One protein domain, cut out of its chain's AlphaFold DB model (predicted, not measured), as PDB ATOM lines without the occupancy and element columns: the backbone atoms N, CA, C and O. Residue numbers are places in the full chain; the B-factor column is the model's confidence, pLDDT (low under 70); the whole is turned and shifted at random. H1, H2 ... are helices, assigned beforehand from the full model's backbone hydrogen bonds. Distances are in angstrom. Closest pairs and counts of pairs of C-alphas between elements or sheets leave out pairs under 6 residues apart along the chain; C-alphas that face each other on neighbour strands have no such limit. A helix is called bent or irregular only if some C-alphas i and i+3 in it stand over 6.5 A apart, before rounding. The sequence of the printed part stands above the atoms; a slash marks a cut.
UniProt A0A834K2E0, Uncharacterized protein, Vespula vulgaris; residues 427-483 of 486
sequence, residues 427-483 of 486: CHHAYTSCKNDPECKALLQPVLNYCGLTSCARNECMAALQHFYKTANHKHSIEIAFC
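AT A GLANCE: This is residues 427 to 483 of the 486 residues of an uncharacterized protein of Vespula vulgaris (UniProt A0A834K2E0). Two antiparallel helices, H2 and H3, make a helical hairpin, and at the end where H2 begins and H3 ends the shorter H1 and H4 pack on each other. The seven-residue link from H2 to H3 lies at the hairpin's other end. The printed part has 57 residues with four named helices, in the order H1, H2, H3, H4, and no named strand; the class is all helix. It is compact, with a radius of gyration of the C-alphas of 10.8 A, and rounded, spanning 27 by 21 by 20 A.

IN THESE COORDINATES: H1 is residues 427 to 436, 14.3 A long, beginning at C-alpha 427 (310.740, 352.045, 243.387). H2 is residues 438 to 450, 19.3 A; it is irregular, but only just, with C-alphas 443 and 446 6.51 A apart. H3, the longest by residues, is residues 458 to 471, 19.8 A, beginning at (315.218, 354.685, 220.576). H4 is residues 474 to 481, 10.5 A, ending at C-alpha 481 (310.357, 346.485, 236.822).

HOW THE PARTS SIT: H1 touches H2 only at the corner by their link, with residues 440 to 444 of H2 alone; the closest C-alphas, of Lys 435 and Lys 441, are 4.8 A apart. H2 and H3 touch, opposite ways at a shallow tilt of 16 degrees, closest at the C-alphas of Tyr 450 and Cys 461, 4.7 A. H4 touches H1, opposite ways at a steep tilt of 43 degrees, closest at the C-alphas of Ala 430 and Glu 479, 5.3 A. H3 and H4 are close but not clearly touching; their closest C-alphas, of Tyr 469 and Ser 477, are 6.1 A apart. H1 and H3 are apart. Every O i to N i+4 pair is within hydrogen-bond range in H1, H3 and H4; in H2 it is 7 of 9.

THE WHOLE: The C-alphas farthest apart, of Thr 454 and Lys 475, are 29.1 A apart, while those of Cys 427 and Cys 483, the first and last printed, are 4.8 A apart. The printed part has no cut and no long link. Its mean pLDDT is 93.5, and no printed residue is under 70.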
ATOM      1  N   CYS A 427     309.931 351.753 244.577       90.75
ATOM      2  CA  CYS A 427     310.740 352.045 243.387       90.75
ATOM      3  C   CYS A 427     312.051 352.768 243.712       90.75
ATOM      4  O   CYS A 427     313.103 352.445 243.158       90.75
ATOM      5  N   HIS A 428     312.017 353.718 244.649       91.44
ATOM      6  CA  HIS A 428     313.217 354.441 245.069       91.44
ATOM      7  C   HIS A 428     314.217 353.536 245.812       91.44
ATOM      8  O   HIS A 428     315.426 353.677 245.617       91.44
ATOM      9  N   HIS A 429     313.731 352.563 246.594       90.38
ATOM     10  CA  HIS A 429     314.569 351.539 247.218       90.38
ATOM     11  C   HIS A 429     315.174 350.598 246.169       90.38
ATOM     12  O   HIS A 429     316.389 350.421 246.168       90.38
ATOM     13  N   ALA A 430     314.372 350.067 245.239       93.12
ATOM     14  CA  ALA A 430     314.838 349.188 244.162       93.12
ATOM     15  C   ALA A 430     315.934 349.839 243.297       93.12
ATOM     16  O   ALA A 430     317.003 349.264 243.078       93.12
ATOM     17  N   TYR A 431     315.709 351.086 242.874       93.56
ATOM     18  CA  TYR A 431     316.682 351.862 242.109       93.56
ATOM     19  C   TYR A 431     317.971 352.129 242.902       93.56
ATOM     20  O   TYR A 431     319.072 351.961 242.378       93.56
ATOM     21  N   THR A 432     317.856 352.510 244.179       94.38
ATOM     22  CA  THR A 432     319.025 352.770 245.040       94.38
ATOM     23  C   THR A 432     319.819 351.490 245.311       94.38
ATOM     24  O   THR A 432     321.045 351.514 245.263       94.38
ATOM     25  N   SER A 433     319.128 350.366 245.518       94.25
ATOM     26  CA  SER A 433     319.694 349.022 245.688       94.25
ATOM     27  C   SER A 433     320.580 348.644 244.491       94.25
ATOM     28  O   SER A 433     321.783 348.448 244.655       94.25
ATOM     29  N   CYS A 434     320.039 348.699 243.267       95.38
ATOM     30  CA  CYS A 434     320.804 348.447 242.038       95.38
ATOM     31  C   CYS A 434     321.925 349.471 241.785       95.38
ATOM     32  O   CYS A 434     322.960 349.130 241.225       95.38
ATOM     33  N   LYS A 435     321.755 350.739 242.185       95.25
ATOM     34  CA  LYS A 435     322.794 351.772 242.022       95.25
ATOM     35  C   LYS A 435     323.986 351.578 242.973       95.25
ATOM     36  O   LYS A 435     325.075 352.073 242.674       95.25
ATOM     37  N   ASN A 436     323.774 350.897 244.100       95.81
ATOM     38  CA  ASN A 436     324.814 350.557 245.070       95.81
ATOM     39  C   ASN A 436     325.561 349.265 244.696       95.81
ATOM     40  O   ASN A 436     326.749 349.153 244.992       95.81
ATOM     41  N   ASP A 437     324.897 348.328 244.015       96.00
ATOM     42  CA  ASP A 437     325.531 347.165 243.387       96.00
ATOM     43  C   ASP A 437     326.367 347.611 242.158       96.00
ATOM     44  O   ASP A 437     325.835 348.256 241.248       96.00
ATOM     45  N   PRO A 438     327.682 347.314 242.095       95.31
ATOM     46  CA  PRO A 438     328.533 347.741 240.986       95.31
ATOM     47  C   PRO A 438     328.192 347.065 239.647       95.31
ATOM     48  O   PRO A 438     328.328 347.709 238.605       95.31
ATOM     49  N   GLU A 439     327.735 345.811 239.656       94.88
ATOM     50  CA  GLU A 439     327.359 345.057 238.456       94.88
ATOM     51  C   GLU A 439     326.020 345.563 237.911       94.88
ATOM     52  O   GLU A 439     325.908 345.910 236.731       94.88
ATOM     53  N   CYS A 440     325.021 345.708 238.787       96.00
ATOM     54  CA  CYS A 440     323.713 346.233 238.396       96.00
ATOM     55  C   CYS A 440     323.818 347.680 237.891       96.00
ATOM     56  O   CYS A 440     323.264 348.020 236.842       96.00
ATOM     57  N   LYS A 441     324.614 348.523 238.564       95.56
ATOM     58  CA  LYS A 441     324.917 349.891 238.126       95.56
ATOM     59  C   LYS A 441     325.574 349.933 236.745       95.56
ATOM     60  O   LYS A 441     325.198 350.787 235.941       95.56
ATOM     61  N   ALA A 442     326.539 349.055 236.461       96.38
ATOM     62  CA  ALA A 442     327.217 349.015 235.164       96.38
ATOM     63  C   ALA A 442     326.243 348.695 234.016       96.38
ATOM     64  O   ALA A 442     326.316 349.320 232.959       96.38
ATOM     65  N   LEU A 443     325.289 347.789 234.249       95.38
ATOM     66  CA  LEU A 443     324.257 347.411 233.277       95.38
ATOM     67  C   LEU A 443     323.126 348.449 233.156       95.38
ATOM     68  O   LEU A 443     322.548 348.608 232.081       95.38
ATOM     69  N   LEU A 444     322.812 349.176 234.233       94.69
ATOM     70  CA  LEU A 444     321.768 350.210 234.249       94.69
ATOM     71  C   LEU A 444     322.236 351.545 233.636       94.69
ATOM     72  O   LEU A 444     321.424 352.293 233.091       94.69
ATOM     73  N   GLN A 445     323.535 351.858 233.687       94.50
ATOM     74  CA  GLN A 445     324.094 353.104 233.140       94.50
ATOM     75  C   GLN A 445     323.762 353.344 231.649       94.50
ATOM     76  O   GLN A 445     323.259 354.425 231.339       94.50
ATOM     77  N   PRO A 446     323.948 352.379 230.723       94.38
ATOM     78  CA  PRO A 446     323.537 352.532 229.325       94.38
ATOM     79  C   PRO A 446     322.049 352.860 229.154       94.38
ATOM     80  O   PRO A 446     321.702 353.707 228.336       94.38
ATOM     81  N   VAL A 447     321.169 352.246 229.955       94.38
ATOM     82  CA  VAL A 447     319.724 352.527 229.919       94.38
ATOM     83  C   VAL A 447     319.461 353.994 230.256       94.38
ATOM     84  O   VAL A 447     318.784 354.683 229.500       94.38
ATOM     85  N   LEU A 448     320.047 354.499 231.343       92.06
ATOM     86  CA  LEU A 448     319.875 355.892 231.770       92.06
ATOM     87  C   LEU A 448     320.443 356.904 230.760       92.06
ATOM     88  O   LEU A 448     319.903 358.001 230.639       92.06
ATOM     89  N   ASN A 449     321.494 356.534 230.025       92.44
ATOM     90  CA  ASN A 449     322.127 357.404 229.033       92.44
ATOM     91  C   ASN A 449     321.341 357.483 227.712       92.44
ATOM     92  O   ASN A 449     321.255 358.558 227.124       92.44
ATOM     93  N   TYR A 450     320.765 356.370 227.239       94.25
ATOM     94  CA  TYR A 450     320.060 356.325 225.949       94.25
ATOM     95  C   TYR A 450     318.542 356.550 226.051       94.25
ATOM     96  O   TYR A 450     317.931 357.002 225.080       94.25
ATOM     97  N   CYS A 451     317.924 356.248 227.199       93.69
ATOM     98  CA  CYS A 451     316.473 356.326 227.427       93.69
ATOM     99  C   CYS A 451     316.035 357.616 228.154       93.69
ATOM    100  O   CYS A 451     315.211 357.571 229.068       93.69
ATOM    101  N   GLY A 452     316.597 358.773 227.791       88.12
ATOM    102  CA  GLY A 452     316.252 360.051 228.416       88.12
ATOM    103  C   GLY A 452     314.830 360.534 228.090       88.12
ATOM    104  O   GLY A 452     314.307 360.301 227.002       88.12
ATOM    105  N   LEU A 453     314.213 361.273 229.023       85.31
ATOM    106  CA  LEU A 453     312.887 361.890 228.828       85.31
ATOM    107  C   LEU A 453     312.903 363.031 227.795       85.31
ATOM    108  O   LEU A 453     311.909 363.263 227.114       85.31
ATOM    109  N   THR A 454     314.020 363.756 227.691       85.25
ATOM    110  CA  THR A 454     314.191 364.924 226.805       85.25
ATOM    111  C   THR A 454     314.921 364.599 225.501       85.25
ATOM    112  O   THR A 454     314.812 365.345 224.532       85.25
ATOM    113  N   SER A 455     315.664 363.493 225.471       85.12
ATOM    114  CA  SER A 455     316.379 362.975 224.306       85.12
ATOM    115  C   SER A 455     316.462 361.458 224.433       85.12
ATOM    116  O   SER A 455     316.963 360.952 225.438       85.12
ATOM    117  N   CYS A 456     315.951 360.737 223.435       92.69
ATOM    118  CA  CYS A 456     315.876 359.281 223.445       92.69
ATOM    119  C   CYS A 456     316.398 358.711 222.124       92.69
ATOM    120  O   CYS A 456     315.773 358.859 221.069       92.69
ATOM    121  N   ALA A 457     317.527 358.009 222.189       93.88
ATOM    122  CA  ALA A 457     318.056 357.251 221.067       93.88
ATOM    123  C   ALA A 457     317.367 355.880 221.028       93.88
ATOM    124  O   ALA A 457     317.883 354.891 221.542       93.88
ATOM    125  N   ARG A 458     316.151 355.829 220.463       93.19
ATOM    126  CA  ARG A 458     315.218 354.685 220.576       93.19
ATOM    127  C   ARG A 458     315.866 353.308 220.384       93.19
ATOM    128  O   ARG A 458     315.571 352.396 221.149       93.19
ATOM    129  N   ASN A 459     316.720 353.144 219.376       95.06
ATOM    130  CA  ASN A 459     317.324 351.848 219.055       95.06
ATOM    131  C   ASN A 459     318.363 351.425 220.106       95.06
ATOM    132  O   ASN A 459     318.322 350.292 220.583       95.06
ATOM    133  N   GLU A 460     319.239 352.345 220.514       95.19
ATOM    134  CA  GLU A 460     320.240 352.126 221.567       95.19
ATOM    135  C   GLU A 460     319.584 351.944 222.941       95.19
ATOM    136  O   GLU A 460     319.954 351.037 223.680       95.19
ATOM    137  N   CYS A 461     318.540 352.720 223.243       96.19
ATOM    138  CA  CYS A 461     317.713 352.567 224.439       96.19
ATOM    139  C   CYS A 461     317.077 351.170 224.520       96.19
ATOM    140  O   CYS A 461     317.211 350.481 225.531       96.19
ATOM    141  N   MET A 462     316.431 350.705 223.443       95.94
ATOM    142  CA  MET A 462     315.831 349.366 223.404       95.94
ATOM    143  C   MET A 462     316.884 348.256 223.508       95.94
ATOM    144  O   MET A 462     316.637 347.256 224.181       95.94
ATOM    145  N   ALA A 463     318.057 348.421 222.891       96.50
ATOM    146  CA  ALA A 463     319.161 347.471 223.018       96.50
ATOM    147  C   ALA A 463     319.720 347.425 224.454       96.50
ATOM    148  O   ALA A 463     319.895 346.339 225.005       96.50
ATOM    149  N   ALA A 464     319.924 348.585 225.086       95.88
ATOM    150  CA  ALA A 464     320.375 348.700 226.469       95.88
ATOM    151  C   ALA A 464     319.370 348.090 227.459       95.88
ATOM    152  O   ALA A 464     319.766 347.314 228.326       95.88
ATOM    153  N   LEU A 465     318.070 348.362 227.293       96.00
ATOM    154  CA  LEU A 465     317.003 347.756 228.099       96.00
ATOM    155  C   LEU A 465     316.987 346.230 227.959       96.00
ATOM    156  O   LEU A 465     316.940 345.516 228.959       96.00
ATOM    157  N   GLN A 466     317.069 345.714 226.729       96.31
ATOM    158  CA  GLN A 466     317.134 344.270 226.498       96.31
ATOM    159  C   GLN A 466     318.386 343.638 227.109       96.31
ATOM    160  O   GLN A 466     318.303 342.516 227.598       96.31
ATOM    161  N   HIS A 467     319.533 344.318 227.074       95.88
ATOM    162  CA  HIS A 467     320.754 343.821 227.700       95.88
ATOM    163  C   HIS A 467     320.630 343.805 229.228       95.88
ATOM    164  O   HIS A 467     320.891 342.769 229.836       95.88
ATOM    165  N   PHE A 468     320.138 344.891 229.834       96.25
ATOM    166  CA  PHE A 468     319.887 344.979 231.272       96.25
ATOM    167  C   PHE A 468     319.006 343.819 231.760       96.25
ATOM    168  O   PHE A 468     319.440 343.042 232.602       96.25
ATOM    169  N   TYR A 469     317.824 343.613 231.171       95.62
ATOM    170  CA  TYR A 469     316.903 342.551 231.610       95.62
ATOM    171  C   TYR A 469     317.344 341.116 231.266       95.62
ATOM    172  O   TYR A 469     316.768 340.170 231.796       95.62
ATOM    173  N   LYS A 470     318.352 340.929 230.402       95.12
ATOM    174  CA  LYS A 470     318.944 339.609 230.100       95.12
ATOM    175  C   LYS A 470     320.170 339.278 230.951       95.12
ATOM    176  O   LYS A 470     320.527 338.107 231.037       95.12
ATOM    177  N   THR A 471     320.853 340.284 231.495       93.12
ATOM    178  CA  THR A 471     322.184 340.122 232.107       93.12
ATOM    179  C   THR A 471     322.236 340.573 233.567       93.12
ATOM    180  O   THR A 471     323.060 340.062 234.318       93.12
ATOM    181  N   ALA A 472     321.366 341.489 234.003       92.06
ATOM    182  CA  ALA A 472     321.325 341.921 235.397       92.06
ATOM    183  C   ALA A 472     320.760 340.828 236.310       92.06
ATOM    184  O   ALA A 472     319.921 340.020 235.906       92.06
ATOM    185  N   ASN A 473     321.183 340.849 237.577       93.38
ATOM    186  CA  ASN A 473     320.683 339.939 238.602       93.38
ATOM    187  C   ASN A 473     319.140 339.970 238.654       93.38
ATOM    188  O   ASN A 473     318.515 341.040 238.645       93.38
ATOM    189  N   HIS A 474     318.527 338.786 238.716       91.12
ATOM    190  CA  HIS A 474     317.076 338.606 238.724       91.12
ATOM    191  C   HIS A 474     316.386 339.400 239.845       91.12
ATOM    192  O   HIS A 474     315.322 339.978 239.631       91.12
ATOM    193  N   LYS A 475     317.038 339.509 241.012       90.62
ATOM    194  CA  LYS A 475     316.546 340.299 242.146       90.62
ATOM    195  C   LYS A 475     316.345 341.769 241.766       90.62
ATOM    196  O   LYS A 475     315.238 342.286 241.868       90.62
ATOM    197  N   HIS A 476     317.397 342.434 241.288       93.44
ATOM    198  CA  HIS A 476     317.337 343.861 240.965       93.44
ATOM    199  C   HIS A 476     316.472 344.163 239.741       93.44
ATOM    200  O   HIS A 476     315.786 345.182 239.716       93.44
ATOM    201  N   SER A 477     316.481 343.287 238.734       92.81
ATOM    202  CA  SER A 477     315.658 343.470 237.535       92.81
ATOM    203  C   SER A 477     314.157 343.365 237.838       92.81
ATOM    204  O   SER A 477     313.403 344.230 237.392       92.81
ATOM    205  N   ILE A 478     313.716 342.395 238.651       91.75
ATOM    206  CA  ILE A 478     312.319 342.333 239.118       91.75
ATOM    207  C   ILE A 478     311.983 343.514 240.030       91.75
ATOM    208  O   ILE A 478     310.964 344.166 239.804       91.75
ATOM    209  N   GLU A 479     312.824 343.812 241.027       91.62
ATOM    210  CA  GLU A 479     312.585 344.917 241.966       91.62
ATOM    211  C   GLU A 479     312.410 346.259 241.235       91.62
ATOM    212  O   GLU A 479     311.584 347.063 241.653       91.62
ATOM    213  N   ILE A 480     313.141 346.504 240.140       92.19
ATOM    214  CA  ILE A 480     313.017 347.726 239.329       92.19
ATOM    215  C   ILE A 480     311.783 347.702 238.415       92.19
ATOM    216  O   ILE A 480     311.110 348.723 238.296       92.19
ATOM    217  N   ALA A 481     311.476 346.574 237.766       92.56
ATOM    218  CA  ALA A 481     310.357 346.485 236.822       92.56
ATOM    219  C   ALA A 481     308.976 346.468 237.500       92.56
ATOM    220  O   ALA A 481     308.007 346.965 236.929       92.56
ATOM    221  N   PHE A 482     308.887 345.887 238.698       93.19
ATOM    222  CA  PHE A 482     307.632 345.609 239.405       93.19
ATOM    223  C   PHE A 482     307.591 346.239 240.802       93.19
ATOM    224  O   PHE A 482     306.933 345.730 241.711       93.19
ATOM    225  N   CYS A 483     308.306 347.349 240.991       92.75
ATOM    226  CA  CYS A 483     308.216 348.118 242.221       92.75
ATOM    227  C   CYS A 483     306.790 348.632 242.467       92.75
ATOM    228  O   CYS A 483     306.047 348.974 241.548       92.75
TER     229      CYS A 483